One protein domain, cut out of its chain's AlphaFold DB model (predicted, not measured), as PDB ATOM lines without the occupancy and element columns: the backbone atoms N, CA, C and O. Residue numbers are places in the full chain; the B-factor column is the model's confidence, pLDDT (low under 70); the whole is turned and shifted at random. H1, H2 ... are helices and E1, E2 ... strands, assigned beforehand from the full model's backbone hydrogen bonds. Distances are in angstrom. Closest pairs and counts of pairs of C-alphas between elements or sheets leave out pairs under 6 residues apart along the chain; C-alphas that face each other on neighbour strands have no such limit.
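AT A GLANCE: This is residues 10 to 121 of the 128 residues of an uncharacterized protein of Colletotrichum gloeosporioides (strain Cg-14) (UniProt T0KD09). Two long helices, H2 and H3, run side by side, with a small parallel sheet, E1 and E2, next to H2, H1 off at one end, and long loops between. The 112 printed residues hold three helices and two strands, order H1 E1 E2 H2 H3: mostly helix, with under half in named elements. It is compact, radius of gyration of the C-alphas 14.5 A, spans 42 by 32 by 19 A.

HOW THE PARTS SIT: H1, residues 19 to 29, is close to but not clearly touching H2, residues 62 to 76; their closest C-alphas, Val 21 and Ile 76, are 7.4 A apart. E1, residues 43 to 45, and E2, residues 56 to 58, are parallel; N 57 and O 43 are within hydrogen-bond range, 2.7 A. H3, residues 103 to 119, touches H2 at a shallow tilt of 28 degrees, the same way; their closest C-alphas, Pro 62 and Glu 105, are 4.3 A apart. Every O i to N i+4 pair is within range in H1 and H2, 12 of 13 in H3.

IN THESE COORDINATES: H1, 15.5 A long, begins at C-alpha 19 (-39.074, -24.852, -22.632). H2 is 20.2 A long; H3, 23.9 A, ends at C-alpha 119 (-32.265, -4.298, -15.421).

THE WHOLE: The printed part has no cut; the links H1 to E1 and H2 to H3 are long. Residues 112 to 121 have pLDDT under 70.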
ATOM      1  N   PHE A  10     -39.256 -23.557  -8.462       91.88
ATOM      2  CA  PHE A  10     -38.077 -23.239  -9.268       91.88
ATOM      3  C   PHE A  10     -37.880 -24.305 -10.340       91.88
ATOM      4  O   PHE A  10     -37.997 -25.495 -10.042       91.88
ATOM      5  N   GLY A  11     -37.548 -23.887 -11.560       90.44
ATOM      6  CA  GLY A  11     -37.117 -24.813 -12.597       90.44
ATOM      7  C   GLY A  11     -35.816 -25.515 -12.229       90.44
ATOM      8  O   GLY A  11     -34.942 -24.940 -11.586       90.44
ATOM      9  N   ALA A  12     -35.686 -26.784 -12.602       91.25
ATOM     10  CA  ALA A  12     -34.457 -27.538 -12.380       91.25
ATOM     11  C   ALA A  12     -33.464 -27.267 -13.523       91.25
ATOM     12  O   ALA A  12     -32.775 -26.251 -13.517       91.25
ATOM     13  N   ALA A  13     -33.409 -28.168 -14.501       93.06
ATOM     14  CA  ALA A  13     -32.673 -28.007 -15.746       93.06
ATOM     15  C   ALA A  13     -33.630 -28.294 -16.909       93.06
ATOM     16  O   ALA A  13     -34.328 -29.309 -16.912       93.06
ATOM     17  N   ALA A  14     -33.693 -27.388 -17.879       93.38
ATOM     18  CA  ALA A  14     -34.613 -27.506 -19.001       93.38
ATOM     19  C   ALA A  14     -34.017 -28.336 -20.146       93.38
ATOM     20  O   ALA A  14     -32.871 -28.140 -20.543       93.38
ATOM     21  N   ALA A  15     -34.829 -29.203 -20.754       93.00
ATOM     22  CA  ALA A  15     -34.416 -29.994 -21.919       93.00
ATOM     23  C   ALA A  15     -34.130 -29.142 -23.176       93.00
ATOM     24  O   ALA A  15     -33.365 -29.525 -24.062       93.00
ATOM     25  N   SER A  16     -34.729 -27.954 -23.250       90.88
ATOM     26  CA  SER A  16     -34.552 -26.989 -24.333       90.88
ATOM     27  C   SER A  16     -34.528 -25.577 -23.766       90.88
ATOM     28  O   SER A  16     -35.168 -25.309 -22.750       90.88
ATOM     29  N   ASP A  17     -33.821 -24.679 -24.448       87.19
ATOM     30  CA  ASP A  17     -33.553 -23.313 -23.996       87.19
ATOM     31  C   ASP A  17     -34.808 -22.575 -23.540       87.19
ATOM     32  O   ASP A  17     -34.826 -22.012 -22.452       87.19
ATOM     33  N   ARG A  18     -35.880 -22.615 -24.338       90.81
ATOM     34  CA  ARG A  18     -37.109 -21.862 -24.042       90.81
ATOM     35  C   ARG A  18     -38.202 -22.677 -23.366       90.81
ATOM     36  O   ARG A  18     -39.215 -22.090 -23.004       90.81
ATOM     37  N   LEU A  19     -38.023 -23.990 -23.189       93.62
ATOM     38  CA  LEU A  19     -39.074 -24.852 -22.632       93.62
ATOM     39  C   LEU A  19     -39.552 -24.323 -21.278       93.62
ATOM     40  O   LEU A  19     -40.746 -24.216 -21.029       93.62
ATOM     41  N   ASP A  20     -38.600 -23.929 -20.445       93.44
ATOM     42  CA  ASP A  20     -38.858 -23.485 -19.083       93.44
ATOM     43  C   ASP A  20     -39.685 -22.196 -19.013       93.44
ATOM     44  O   ASP A  20     -40.659 -22.076 -18.272       93.44
ATOM     45  N   VAL A  21     -39.308 -21.240 -19.861       94.94
ATOM     46  CA  VAL A  21     -39.964 -19.939 -19.996       94.94
ATOM     47  C   VAL A  21     -41.364 -20.095 -20.576       94.94
ATOM     48  O   VAL A  21     -42.301 -19.499 -20.062       94.94
ATOM     49  N   VAL A  22     -41.538 -20.949 -21.588       95.75
ATOM     50  CA  VAL A  22     -42.856 -21.193 -22.193       95.75
ATOM     51  C   VAL A  22     -43.827 -21.795 -21.178       95.75
ATOM     52  O   VAL A  22     -44.975 -21.366 -21.118       95.75
ATOM     53  N   ILE A  23     -43.379 -22.739 -20.344       95.50
ATOM     54  CA  ILE A  23     -44.223 -23.313 -19.286       95.50
ATOM     55  C   ILE A  23     -44.581 -22.261 -18.234       95.50
ATOM     56  O   ILE A  23     -45.747 -22.149 -17.861       95.50
ATOM     57  N   ARG A  24     -43.609 -21.456 -17.786       95.62
ATOM     58  CA  ARG A  24     -43.863 -20.334 -16.869       95.62
ATOM     59  C   ARG A  24     -44.931 -19.394 -17.420       95.62
ATOM     60  O   ARG A  24     -45.867 -19.039 -16.705       95.62
ATOM     61  N   ASP A  25     -44.767 -18.979 -18.670       95.94
ATOM     62  CA  ASP A  25     -45.614 -17.974 -19.300       95.94
ATOM     63  C   ASP A  25     -47.028 -18.521 -19.529       95.94
ATOM     64  O   ASP A  25     -47.985 -17.823 -19.210       95.94
ATOM     65  N   ALA A  26     -47.161 -19.785 -19.946       97.06
ATOM     66  CA  ALA A  26     -48.449 -20.469 -20.091       97.06
ATOM     67  C   ALA A  26     -49.191 -20.651 -18.750       97.06
ATOM     68  O   ALA A  26     -50.418 -20.580 -18.697       97.06
ATOM     69  N   ILE A  27     -48.469 -20.866 -17.643       95.62
ATOM     70  CA  ILE A  27     -49.079 -20.878 -16.303       95.62
ATOM     71  C   ILE A  27     -49.539 -19.466 -15.913       95.62
ATOM     72  O   ILE A  27     -50.633 -19.294 -15.377       95.62
ATOM     73  N   ASN A  28     -48.717 -18.446 -16.173       93.81
ATOM     74  CA  ASN A  28     -49.022 -17.059 -15.814       93.81
ATOM     75  C   ASN A  28     -50.181 -16.467 -16.634       93.81
ATOM     76  O   ASN A  28     -50.932 -15.653 -16.097       93.81
ATOM     77  N   SER A  29     -50.336 -16.858 -17.905       96.75
ATOM     78  CA  SER A  29     -51.467 -16.471 -18.763       96.75
ATOM     79  C   SER A  29     -52.759 -17.220 -18.423       96.75
ATOM     80  O   SER A  29     -53.841 -16.763 -18.789       96.75
ATOM     81  N   GLY A  30     -52.660 -18.341 -17.703       95.75
ATOM     82  CA  GLY A  30     -53.787 -19.216 -17.390       95.75
ATOM     83  C   GLY A  30     -54.110 -20.237 -18.485       95.75
ATOM     84  O   GLY A  30     -55.154 -20.882 -18.401       95.75
ATOM     85  N   ASP A  31     -53.232 -20.413 -19.479       98.00
ATOM     86  CA  ASP A  31     -53.406 -21.405 -20.550       98.00
ATOM     87  C   ASP A  31     -53.305 -22.844 -20.021       98.00
ATOM     88  O   ASP A  31     -54.004 -23.739 -20.499       98.00
ATOM     89  N   ILE A  32     -52.451 -23.073 -19.016       97.31
ATOM     90  CA  ILE A  32     -52.332 -24.358 -18.313       97.31
ATOM     91  C   ILE A  32     -52.373 -24.167 -16.789       97.31
ATOM     92  O   ILE A  32     -51.824 -23.190 -16.271       97.31
ATOM     93  N   PRO A  33     -52.982 -25.096 -16.027       95.69
ATOM     94  CA  PRO A  33     -52.937 -25.040 -14.571       95.69
ATOM     95  C   PRO A  33     -51.526 -25.370 -14.066       95.69
ATOM     96  O   PRO A  33     -50.900 -26.329 -14.516       95.69
ATOM     97  N   GLY A  34     -51.037 -24.624 -13.078       92.56
ATOM     98  CA  GLY A  34     -49.739 -24.902 -12.468       92.56
ATOM     99  C   GLY A  34     -49.424 -24.012 -11.269       92.56
ATOM    100  O   GLY A  34     -50.124 -23.029 -11.010       92.56
ATOM    101  N   PRO A  35     -48.380 -24.354 -10.494       92.25
ATOM    102  CA  PRO A  35     -47.909 -23.500  -9.418       92.25
ATOM    103  C   PRO A  35     -47.246 -22.252  -9.994       92.25
ATOM    104  O   PRO A  35     -46.743 -22.246 -11.114       92.25
ATOM    105  N   ARG A  36     -47.143 -21.198  -9.186       89.81
ATOM    106  CA  ARG A  36     -46.334 -20.037  -9.568       89.81
ATOM    107  C   ARG A  36     -44.883 -20.470  -9.772       89.81
ATOM    108  O   ARG A  36     -44.264 -20.970  -8.833       89.81
ATOM    109  N   TYR A  37     -44.351 -20.235 -10.963       91.12
ATOM    110  CA  TYR A  37     -43.106 -20.835 -11.429       91.12
ATOM    111  C   TYR A  37     -42.032 -19.783 -11.732       91.12
ATOM    112  O   TYR A  37     -42.362 -18.666 -12.125       91.12
ATOM    113  N   LEU A  38     -40.762 -20.130 -11.520       91.94
ATOM    114  CA  LEU A  38     -39.593 -19.325 -11.876       91.94
ATOM    115  C   LEU A  38     -38.684 -20.145 -12.796       91.94
ATOM    116  O   LEU A  38     -38.193 -21.200 -12.389       91.94
ATOM    117  N   ALA A  39     -38.455 -19.650 -14.009       93.44
ATOM    118  CA  ALA A  39     -37.667 -20.327 -15.033       93.44
ATOM    119  C   ALA A  39     -36.155 -20.174 -14.782       93.44
ATOM    120  O   ALA A  39     -35.693 -19.105 -14.385       93.44
ATOM    121  N   ASN A  40     -35.392 -21.231 -15.065       89.31
ATOM    122  CA  ASN A  40     -33.941 -21.354 -14.926       89.31
ATOM    123  C   ASN A  40     -33.200 -21.729 -16.232       89.31
ATOM    124  O   ASN A  40     -32.000 -21.470 -16.333       89.31
ATOM    125  N   ALA A  41     -33.898 -22.288 -17.233       92.19
ATOM    126  CA  ALA A  41     -33.337 -22.889 -18.457       92.19
ATOM    127  C   ALA A  41     -32.388 -24.074 -18.178       92.19
ATOM    128  O   ALA A  41     -32.565 -24.810 -17.208       92.19
ATOM    129  N   ARG A  42     -31.433 -24.330 -19.081       94.56
ATOM    130  CA  ARG A  42     -30.387 -25.345 -18.891       94.56
ATOM    131  C   ARG A  42     -29.504 -24.985 -17.702       94.56
ATOM    132  O   ARG A  42     -29.194 -23.809 -17.496       94.56
ATOM    133  N   GLU A  43     -29.079 -25.996 -16.955       93.81
ATOM    134  CA  GLU A  43     -28.145 -25.791 -15.849       93.81
ATOM    135  C   GLU A  43     -26.757 -25.395 -16.353       93.81
ATOM    136  O   GLU A  43     -26.419 -25.621 -17.513       93.81
ATOM    137  N   ILE A  44     -25.955 -24.809 -15.473       94.19
ATOM    138  CA  ILE A  44     -24.573 -24.435 -15.749       94.19
ATOM    139  C   ILE A  44     -23.653 -25.356 -14.952       94.19
ATOM    140  O   ILE A  44     -23.791 -25.453 -13.734       94.19
ATOM    141  N   ALA A  45     -22.701 -25.992 -15.625       94.00
ATOM    142  CA  ALA A  45     -21.696 -26.838 -14.991       94.00
ATOM    143  C   ALA A  45     -20.305 -26.584 -15.584       94.00
ATOM    144  O   ALA A  45     -20.161 -26.002 -16.664       94.00
ATOM    145  N   LYS A  46     -19.272 -27.055 -14.887       92.62
ATOM    146  CA  LYS A  46     -17.942 -27.227 -15.482       92.62
ATOM    147  C   LYS A  46     -18.004 -28.307 -16.574       92.62
ATOM    148  O   LYS A  46     -18.825 -29.218 -16.436       92.62
ATOM    149  N   PRO A  47     -17.143 -28.268 -17.608       90.56
ATOM    150  CA  PRO A  47     -16.963 -29.406 -18.519       90.56
ATOM    151  C   PRO A  47     -16.798 -30.709 -17.729       90.56
ATOM    152  O   PRO A  47     -16.164 -30.677 -16.674       90.56
ATOM    153  N   GLU A  48     -17.392 -31.813 -18.185       86.62
ATOM    154  CA  GLU A  48     -17.447 -33.115 -17.481       86.62
ATOM    155  C   GLU A  48     -18.154 -33.089 -16.107       86.62
ATOM    156  O   GLU A  48     -17.941 -33.957 -15.262       86.62
ATOM    157  N   GLY A  49     -18.933 -32.042 -15.827       83.75
ATOM    158  CA  GLY A  49     -19.726 -31.884 -14.601       83.75
ATOM    159  C   GLY A  49     -21.227 -31.933 -14.837       83.75
ATOM    160  O   GLY A  49     -21.989 -31.558 -13.950       83.75
ATOM    161  N   ASP A  50     -21.648 -32.302 -16.042       85.75
ATOM    162  CA  ASP A  50     -23.045 -32.477 -16.387       85.75
ATOM    163  C   ASP A  50     -23.619 -33.763 -15.796       85.75
ATOM    164  O   ASP A  50     -22.956 -34.792 -15.708       85.75
ATOM    165  N   LEU A  51     -24.907 -33.709 -15.454       83.62
ATOM    166  CA  LEU A  51     -25.705 -34.920 -15.274       83.62
ATOM    167  C   LEU A  51     -26.022 -35.551 -16.633       83.62
ATOM    168  O   LEU A  51     -25.959 -36.766 -16.805       83.62
ATOM    169  N   VAL A  52     -26.414 -34.699 -17.585       88.94
ATOM    170  CA  VAL A  52     -26.712 -35.055 -18.970       88.94
ATOM    171  C   VAL A  52     -26.369 -33.862 -19.859       88.94
ATOM    172  O   VAL A  52     -27.027 -32.826 -19.791       88.94
ATOM    173  N   ALA A  53     -25.415 -34.019 -20.774       89.25
ATOM    174  CA  ALA A  53     -24.941 -32.932 -21.634       89.25
ATOM    175  C   ALA A  53     -26.047 -32.161 -22.387       89.25
ATOM    176  O   ALA A  53     -25.906 -30.972 -22.667       89.25
ATOM    177  N   SER A  54     -27.177 -32.801 -22.711       92.69
ATOM    178  CA  SER A  54     -28.284 -32.160 -23.437       92.69
ATOM    179  C   SER A  54     -29.059 -31.113 -22.625       92.69
ATOM    180  O   SER A  54     -29.717 -30.260 -23.229       92.69
ATOM    181  N   ILE A  55     -28.979 -31.142 -21.289       93.88
ATOM    182  CA  ILE A  55     -29.660 -30.194 -20.387       93.88
ATOM    183  C   ILE A  55     -28.690 -29.211 -19.718       93.88
ATOM    184  O   ILE A  55     -29.114 -28.397 -18.894       93.88
ATOM    185  N   THR A  56     -27.414 -29.253 -20.104       94.12
ATOM    186  CA  THR A  56     -26.328 -28.506 -19.467       94.12
ATOM    187  C   THR A  56     -25.695 -27.513 -20.441       94.12
ATOM    188  O   THR A  56     -25.550 -27.754 -21.641       94.12
ATOM    189  N   ARG A  57     -25.328 -26.345 -19.924       94.31
ATOM    190  CA  ARG A  57     -24.410 -25.395 -20.547       94.31
ATOM    191  C   ARG A  57     -23.106 -25.413 -19.769       94.31
ATOM    192  O   ARG A  57     -23.110 -25.401 -18.542       94.31
ATOM    193  N   PHE A  58     -21.999 -25.388 -20.493       94.88
ATOM    194  CA  PHE A  58     -20.681 -25.410 -19.883       94.88
ATOM    195  C   PHE A  58     -20.084 -24.011 -19.788       94.88
ATOM    196  O   PHE A  58     -20.250 -23.192 -20.695       94.88
ATOM    197  N   ALA A  59     -19.396 -23.754 -18.683       94.75
ATOM    198  CA  ALA A  59     -18.576 -22.569 -18.479       94.75
ATOM    199  C   ALA A  59     -17.417 -22.923 -17.544       94.75
ATOM    200  O   ALA A  59     -17.639 -23.538 -16.502       94.75
ATOM    201  N   ASP A  60     -16.198 -22.541 -17.916       94.06
ATOM    202  CA  ASP A  60     -14.964 -22.916 -17.218       94.06
ATOM    203  C   ASP A  60     -14.161 -21.700 -16.723       94.06
ATOM    204  O   ASP A  60     -13.061 -21.830 -16.194       94.06
ATOM    205  N   SER A  61     -14.723 -20.500 -16.865       94.25
ATOM    206  CA  SER A  61     -14.104 -19.246 -16.438       94.25
ATOM    207  C   SER A  61     -15.143 -18.213 -15.990       94.25
ATOM    208  O   SER A  61     -16.309 -18.286 -16.396       94.25
ATOM    209  N   PRO A  62     -14.761 -17.193 -15.194       92.56
ATOM    210  CA  PRO A  62     -15.666 -16.105 -14.827       92.56
ATOM    211  C   PRO A  62     -16.283 -15.401 -16.044       92.56
ATOM    212  O   PRO A  62     -17.430 -14.958 -15.994       92.56
ATOM    213  N   GLU A  63     -15.545 -15.266 -17.141       93.00
ATOM    214  CA  GLU A  63     -15.989 -14.632 -18.384       93.00
ATOM    215  C   GLU A  63     -17.051 -15.482 -19.088       93.00
ATOM    216  O   GLU A  63     -18.099 -14.962 -19.480       93.00
ATOM    217  N   GLU A  64     -16.836 -16.794 -19.182       94.44
ATOM    218  CA  GLU A  64     -17.828 -17.719 -19.734       94.44
ATOM    219  C   GLU A  64     -19.072 -17.811 -18.858       94.44
ATOM    220  O   GLU A  64     -20.182 -17.762 -19.388       94.44
ATOM    221  N   MET A  65     -18.912 -17.834 -17.527       92.75
ATOM    222  CA  MET A  65     -20.040 -17.757 -16.595       92.75
ATOM    223  C   MET A  65     -20.874 -16.510 -16.878       92.75
ATOM    224  O   MET A  65     -22.098 -16.592 -16.979       92.75
ATOM    225  N   ARG A  66     -20.225 -15.354 -17.086       91.12
ATOM    226  CA  ARG A  66     -20.945 -14.124 -17.430       91.12
ATOM    227  C   ARG A  66     -21.686 -14.244 -18.749       91.12
ATOM    228  O   ARG A  66     -22.858 -13.886 -18.816       91.12
ATOM    229  N   LYS A  67     -21.029 -14.763 -19.783       91.94
ATOM    230  CA  LYS A  67     -21.619 -14.937 -21.114       91.94
ATOM    231  C   LYS A  67     -22.845 -15.851 -21.077       91.94
ATOM    232  O   LYS A  67     -23.884 -15.491 -21.629       91.94
ATOM    233  N   VAL A  68     -22.743 -17.001 -20.411       92.88
ATOM    234  CA  VAL A  68     -23.833 -17.980 -20.300       92.88
ATOM    235  C   VAL A  68     -24.998 -17.409 -19.496       92.88
ATOM    236  O   VAL A  68     -26.132 -17.430 -19.973       92.88
ATOM    237  N   VAL A  69     -24.732 -16.828 -18.322       91.88
ATOM    238  CA  VAL A  69     -25.777 -16.226 -17.480       91.88
ATOM    239  C   VAL A  69     -26.463 -15.067 -18.206       91.88
ATOM    240  O   VAL A  69     -27.690 -15.011 -18.247       91.88
ATOM    241  N   ARG A  70     -25.697 -14.182 -18.859       90.75
ATOM    242  CA  ARG A  70     -26.241 -13.079 -19.666       90.75
ATOM    243  C   ARG A  70     -27.115 -13.595 -20.807       90.75
ATOM    244  O   ARG A  70     -28.191 -13.051 -21.024       90.75
ATOM    245  N   SER A  71     -26.690 -14.648 -21.508       90.50
ATOM    246  CA  SER A  71     -27.482 -15.270 -22.575       90.50
ATOM    247  C   SER A  71     -28.796 -15.848 -22.048       90.50
ATOM    248  O   SER A  71     -29.841 -15.634 -22.661       90.50
ATOM    249  N   ASN A  72     -28.773 -16.550 -20.911       90.69
ATOM    250  CA  ASN A  72     -29.991 -17.091 -20.306       90.69
ATOM    251  C   ASN A  72     -30.964 -15.964 -19.923       90.69
ATOM    252  O   ASN A  72     -32.166 -16.057 -20.151       90.69
ATOM    253  N   ILE A  73     -30.457 -14.861 -19.386       88.50
ATOM    254  CA  ILE A  73     -31.302 -13.751 -18.945       88.50
ATOM    255  C   ILE A  73     -31.839 -12.958 -20.141       88.50
ATOM    256  O   ILE A  73     -33.047 -12.814 -20.289       88.50
ATOM    257  N   VAL A  74     -30.957 -12.460 -21.011       87.25
ATOM    258  CA  VAL A  74     -31.319 -11.501 -22.069       87.25
ATOM    259  C   VAL A  74     -31.985 -12.185 -23.258       87.25
ATOM    260  O   VAL A  74     -32.943 -11.655 -23.814       87.25
ATOM    261  N   CYS A  75     -31.487 -13.351 -23.674       87.44
ATOM    262  CA  CYS A  75     -31.983 -14.011 -24.883       87.44
ATOM    263  C   CYS A  75     -33.122 -14.992 -24.590       87.44
ATOM    264  O   CYS A  75     -34.009 -15.157 -25.427       87.44
ATOM    265  N   ILE A  76     -33.095 -15.661 -23.432       91.56
ATOM    266  CA  ILE A  76     -34.101 -16.673 -23.077       91.56
ATOM    267  C   ILE A  76     -35.201 -16.074 -22.188       91.56
ATOM    268  O   ILE A  76     -36.370 -16.397 -22.394       91.56
ATOM    269  N   GLY A  77     -34.856 -15.177 -21.258       90.81
ATOM    270  CA  GLY A  77     -35.813 -14.538 -20.349       90.81
ATOM    271  C   GLY A  77     -36.068 -15.330 -19.066       90.81
ATOM    272  O   GLY A  77     -37.205 -15.373 -18.592       90.81
ATOM    273  N   VAL A  78     -35.040 -15.999 -18.534       91.81
ATOM    274  CA  VAL A  78     -35.125 -16.752 -17.268       91.81
ATOM    275  C   VAL A  78     -35.198 -15.837 -16.042       91.81
ATOM    276  O   VAL A  78     -34.709 -14.709 -16.069       91.81
ATOM    277  N   ASP A  79     -35.753 -16.348 -14.943       90.50
ATOM    278  CA  ASP A  79     -35.864 -15.645 -13.658       90.50
ATOM    279  C   ASP A  79     -34.681 -15.931 -12.717       90.50
ATOM    280  O   ASP A  79     -34.301 -15.084 -11.903       90.50
ATOM    281  N   ASN A  80     -34.102 -17.135 -12.802       88.88
ATOM    282  CA  ASN A  80     -32.867 -17.496 -12.107       88.88
ATOM    283  C   ASN A  80     -31.978 -18.384 -12.993       88.88
ATOM    284  O   ASN A  80     -32.237 -18.573 -14.175       88.88
ATOM    285  N   VAL A  81     -30.890 -18.903 -12.425       90.44
ATOM    286  CA  VAL A  81     -30.028 -19.897 -13.074       90.44
ATOM    287  C   VAL A  81     -29.694 -20.994 -12.068       90.44
ATOM    288  O   VAL A  81     -29.570 -20.723 -10.870       90.44
ATOM    289  N   LYS A  82     -29.527 -22.223 -12.555       91.44
ATOM    290  CA  LYS A  82     -29.050 -23.360 -11.763       91.44
ATOM    291  C   LYS A  82     -27.567 -23.584 -12.055       91.44
ATOM    292  O   LYS A  82     -27.191 -23.659 -13.220       91.44
ATOM    293  N   ILE A  83     -26.748 -23.696 -11.011       92.06
ATOM    294  CA  ILE A  83     -25.320 -24.017 -11.123       92.06
ATOM    295  C   ILE A  83     -25.079 -25.339 -10.401       92.06
ATOM    296  O   ILE A  83     -25.381 -25.446  -9.210       92.06
ATOM    297  N   SER A  84     -24.523 -26.319 -11.102       91.69
ATOM    298  CA  SER A  84     -24.095 -27.595 -10.525       91.69
ATOM    299  C   SER A  84     -22.726 -27.404  -9.880       91.69
ATOM    300  O   SER A  84     -21.700 -27.615 -10.514       91.69
ATOM    301  N   MET A  85     -22.710 -26.879  -8.648       90.00
ATOM    302  CA  MET A  85     -21.474 -26.454  -7.971       90.00
ATOM    303  C   MET A  85     -20.556 -27.615  -7.572       90.00
ATOM    304  O   MET A  85     -19.335 -27.444  -7.541       90.00
ATOM    305  N   SER A  86     -21.151 -28.762  -7.260       90.81
ATOM    306  CA  SER A  86     -20.481 -29.996  -6.869       90.81
ATOM    307  C   SER A  86     -20.663 -31.088  -7.918       90.81
ATOM    308  O   SER A  86     -21.354 -30.894  -8.920       90.81
ATOM    309  N   GLY A  87     -20.035 -32.236  -7.678       87.44
ATOM    310  CA  GLY A  87     -20.279 -33.453  -8.434       87.44
ATOM    311  C   GLY A  87     -21.610 -34.085  -8.052       87.44
ATOM    312  O   GLY A  87     -22.330 -33.598  -7.175       87.44
ATOM    313  N   GLU A  88     -21.917 -35.189  -8.721       85.81
ATOM    314  CA  GLU A  88     -23.081 -36.014  -8.438       85.81
ATOM    315  C   GLU A  88     -22.615 -37.461  -8.299       85.81
ATOM    316  O   GLU A  88     -22.262 -38.105  -9.291       85.81
ATOM    317  N   GLU A  89     -22.650 -37.980  -7.074       87.75
ATOM    318  CA  GLU A  89     -22.130 -39.308  -6.738       87.75
ATOM    319  C   GLU A  89     -22.827 -40.407  -7.551       87.75
ATOM    320  O   GLU A  89     -22.196 -41.383  -7.956       87.75
ATOM    321  N   ILE A  90     -24.115 -40.220  -7.890       85.31
ATOM    322  CA  ILE A  90     -24.857 -41.187  -8.713       85.31
ATOM    323  C   ILE A  90     -24.281 -41.339 -10.129       85.31
ATOM    324  O   ILE A  90     -24.496 -42.367 -10.770       85.31
ATOM    325  N   THR A  91     -23.546 -40.336 -10.625       81.62
ATOM    326  CA  THR A  91     -22.898 -40.381 -11.945       81.62
ATOM    327  C   THR A  91     -21.549 -41.092 -11.909       81.62
ATOM    328  O   THR A  91     -21.057 -41.494 -12.959       81.62
ATOM    329  N   GLY A  92     -20.944 -41.249 -10.726       81.69
ATOM    330  CA  GLY A  92     -19.645 -41.901 -10.528       81.69
ATOM    331  C   GLY A  92     -18.434 -41.152 -11.100       81.69
ATOM    332  O   GLY A  92     -17.315 -41.648 -10.996       81.69
ATOM    333  N   ASN A  93     -18.632 -39.973 -11.698       80.31
ATOM    334  CA  ASN A  93     -17.574 -39.230 -12.391       80.31
ATOM    335  C   ASN A  93     -16.926 -38.143 -11.521       80.31
ATOM    336  O   ASN A  93     -15.773 -37.774 -11.753       80.31
ATOM    337  N   ARG A  94     -17.666 -37.600 -10.546       86.38
ATOM    338  CA  ARG A  94     -17.247 -36.493  -9.673       86.38
ATOM    339  C   ARG A  94     -17.882 -36.614  -8.295       86.38
ATOM    340  O   ARG A  94     -19.076 -36.889  -8.213       86.38
ATOM    341  N   ALA A  95     -17.096 -36.338  -7.258       88.56
ATOM    342  CA  ALA A  95     -17.528 -36.420  -5.867       88.56
ATOM    343  C   ALA A  95     -18.522 -35.302  -5.520       88.56
ATOM    344  O   ALA A  95     -18.340 -34.141  -5.907       88.56
ATOM    345  N   ALA A  96     -19.565 -35.640  -4.765       89.94
ATOM    346  CA  ALA A  96     -20.560 -34.668  -4.311       89.94
ATOM    347  C   ALA A  96     -20.007 -33.687  -3.256       89.94
ATOM    348  O   ALA A  96     -20.544 -32.593  -3.079       89.94
ATOM    349  N   GLU A  97     -18.928 -34.056  -2.568       90.44
ATOM    350  CA  GLU A  97     -18.291 -33.258  -1.517       90.44
ATOM    351  C   GLU A  97     -17.353 -32.170  -2.063       90.44
ATOM    352  O   GLU A  97     -17.032 -31.214  -1.350       90.44
ATOM    353  N   ASP A  98     -16.933 -32.284  -3.324       90.19
ATOM    354  CA  ASP A  98     -16.016 -31.344  -3.961       90.19
ATOM    355  C   ASP A  98     -16.763 -30.147  -4.566       90.19
ATOM    356  O   ASP A  98     -17.802 -30.293  -5.208       90.19
ATOM    357  N   CYS A  99     -16.197 -28.943  -4.427       91.06
ATOM    358  CA  CYS A  99     -16.669 -27.744  -5.124       91.06
ATOM    359  C   CYS A  99     -15.795 -27.477  -6.355       91.06
ATOM    360  O   CYS A  99     -14.608 -27.168  -6.225       91.06
ATOM    361  N   TYR A 100     -16.389 -27.527  -7.546       91.19
ATOM    362  CA  TYR A 100     -15.669 -27.381  -8.817       91.19
ATOM    363  C   TYR A 100     -15.608 -25.934  -9.330       91.19
ATOM    364  O   TYR A 100     -15.060 -25.676 -10.400       91.19
ATOM    365  N   PHE A 101     -16.158 -24.980  -8.574       91.69
ATOM    366  CA  PHE A 101     -16.183 -23.564  -8.932       91.69
ATOM    367  C   PHE A 101     -15.351 -22.727  -7.972       91.69
ATOM    368  O   PHE A 101     -15.452 -22.823  -6.749       91.69
ATOM    369  N   THR A 102     -14.584 -21.804  -8.537       92.56
ATOM    370  CA  THR A 102     -13.895 -20.776  -7.768       92.56
ATOM    371  C   THR A 102     -14.882 -19.731  -7.235       92.56
ATOM    372  O   THR A 102     -15.990 -19.519  -7.752       92.56
ATOM    373  N   ALA A 103     -14.452 -18.988  -6.213       90.88
ATOM    374  CA  ALA A 103     -15.215 -17.853  -5.699       90.88
ATOM    375  C   ALA A 103     -15.461 -16.780  -6.779       90.88
ATOM    376  O   ALA A 103     -16.528 -16.163  -6.796       90.88
ATOM    377  N   ALA A 104     -14.509 -16.579  -7.699       88.88
ATOM    378  CA  ALA A 104     -14.622 -15.610  -8.787       88.88
ATOM    379  C   ALA A 104     -15.717 -15.993  -9.796       88.88
ATOM    380  O   ALA A 104     -16.531 -15.148 -10.170       88.88
ATOM    381  N   GLU A 105     -15.791 -17.267 -10.183       87.69
ATOM    382  CA  GLU A 105     -16.827 -17.794 -11.084       87.69
ATOM    383  C   GLU A 105     -18.216 -17.749 -10.442       87.69
ATOM    384  O   GLU A 105     -19.204 -17.324 -11.052       87.69
ATOM    385  N   THR A 106     -18.286 -18.101  -9.159       88.62
ATOM    386  CA  THR A 106     -19.525 -18.010  -8.382       88.62
ATOM    387  C   THR A 106     -19.996 -16.552  -8.272       88.62
ATOM    388  O   THR A 106     -21.179 -16.251  -8.451       88.62
ATOM    389  N   ALA A 107     -19.077 -15.616  -8.012       88.06
ATOM    390  CA  ALA A 107     -19.383 -14.191  -7.915       88.06
ATOM    391  C   ALA A 107     -19.818 -13.585  -9.258       88.06
ATOM    392  O   ALA A 107     -20.710 -12.733  -9.280       88.06
ATOM    393  N   ALA A 108     -19.225 -14.030 -10.369       85.81
ATOM    394  CA  ALA A 108     -19.607 -13.614 -11.716       85.81
ATOM    395  C   ALA A 108     -21.091 -13.899 -12.006       85.81
ATOM    396  O   ALA A 108     -21.792 -13.038 -12.538       85.81
ATOM    397  N   SER A 109     -21.586 -15.056 -11.562       80.00
ATOM    398  CA  SER A 109     -22.992 -15.450 -11.712       80.00
ATOM    399  C   SER A 109     -23.933 -14.600 -10.859       80.00
ATOM    400  O   SER A 109     -24.924 -14.065 -11.355       80.00
ATOM    401  N   LYS A 110     -23.604 -14.428  -9.571       78.75
ATOM    402  CA  LYS A 110     -24.432 -13.670  -8.616       78.75
ATOM    403  C   LYS A 110     -24.641 -12.223  -9.053       78.75
ATOM    404  O   LYS A 110     -25.764 -11.729  -8.982       78.75
ATOM    405  N   LYS A 111     -23.573 -11.562  -9.518       72.56
ATOM    406  CA  LYS A 111     -23.632 -10.166  -9.972       72.56
ATOM    407  C   LYS A 111     -24.636  -9.995 -11.107       72.56
ATOM    408  O   LYS A 111     -25.474  -9.112 -11.025       72.56
ATOM    409  N   LEU A 112     -24.617 -10.872 -12.109       66.94
ATOM    410  CA  LEU A 112     -25.508 -10.740 -13.262       66.94
ATOM    411  C   LEU A 112     -26.974 -11.027 -12.952       66.94
ATOM    412  O   LEU A 112     -27.829 -10.347 -13.498       66.94
ATOM    413  N   ILE A 113     -27.281 -11.982 -12.073       69.50
ATOM    414  CA  ILE A 113     -28.674 -12.257 -11.680       69.50
ATOM    415  C   ILE A 113     -29.235 -11.098 -10.848       69.50
ATOM    416  O   ILE A 113     -30.378 -10.693 -11.045       69.50
ATOM    417  N   ALA A 114     -28.431 -10.548  -9.930       68.94
ATOM    418  CA  ALA A 114     -28.813  -9.366  -9.160       68.94
ATOM    419  C   ALA A 114     -29.037  -8.165 -10.088       68.94
ATOM    420  O   ALA A 114     -30.094  -7.541 -10.040       68.94
ATOM    421  N   MET A 115     -28.095  -7.925 -11.003       58.50
ATOM    422  CA  MET A 115     -28.204  -6.859 -11.990       58.50
ATOM    423  C   MET A 115     -29.387  -7.081 -12.936       58.50
ATOM    424  O   MET A 115     -30.062  -6.128 -13.264       58.50
ATOM    425  N   ALA A 116     -29.716  -8.310 -13.338       62.75
ATOM    426  CA  ALA A 116     -30.876  -8.598 -14.185       62.75
ATOM    427  C   ALA A 116     -32.216  -8.261 -13.527       62.75
ATOM    428  O   ALA A 116     -33.124  -7.768 -14.193       62.75
ATOM    429  N   ARG A 117     -32.326  -8.491 -12.215       60.31
ATOM    430  CA  ARG A 117     -33.496  -8.070 -11.434       60.31
ATOM    431  C   ARG A 117     -33.613  -6.544 -11.363       60.31
ATOM    432  O   ARG A 117     -34.726  -6.041 -11.321       60.31
ATOM    433  N   GLU A 118     -32.495  -5.821 -11.412       54.94
ATOM    434  CA  GLU A 118     -32.469  -4.356 -11.528       54.94
ATOM    435  C   GLU A 118     -32.697  -3.878 -12.985       54.94
ATOM    436  O   GLU A 118     -33.422  -2.912 -13.217       54.94
ATOM    437  N   TYR A 119     -32.166  -4.595 -13.984       49.59
ATOM    438  CA  TYR A 119     -32.265  -4.298 -15.421       49.59
ATOM    439  C   TYR A 119     -33.640  -4.563 -16.024       49.59
ATOM    440  O   TYR A 119     -33.943  -4.008 -17.079       49.59
ATOM    441  N   ALA A 120     -34.502  -5.339 -15.361       52.97
ATOM    442  CA  ALA A 120     -35.906  -5.483 -15.751       52.97
ATOM    443  C   ALA A 120     -36.639  -4.124 -15.854       52.97
ATOM    444  O   ALA A 120     -37.682  -4.032 -16.496       52.97
ATOM    445  N   HIS A 121     -36.074  -3.061 -15.266       50.00
ATOM    446  CA  HIS A 121     -36.577  -1.690 -15.333       50.00
ATOM    447  C   HIS A 121     -35.783  -0.757 -16.275       50.00
ATOM    448  O   HIS A 121     -36.134   0.415 -16.380       50.00
TER     449      HIS A 121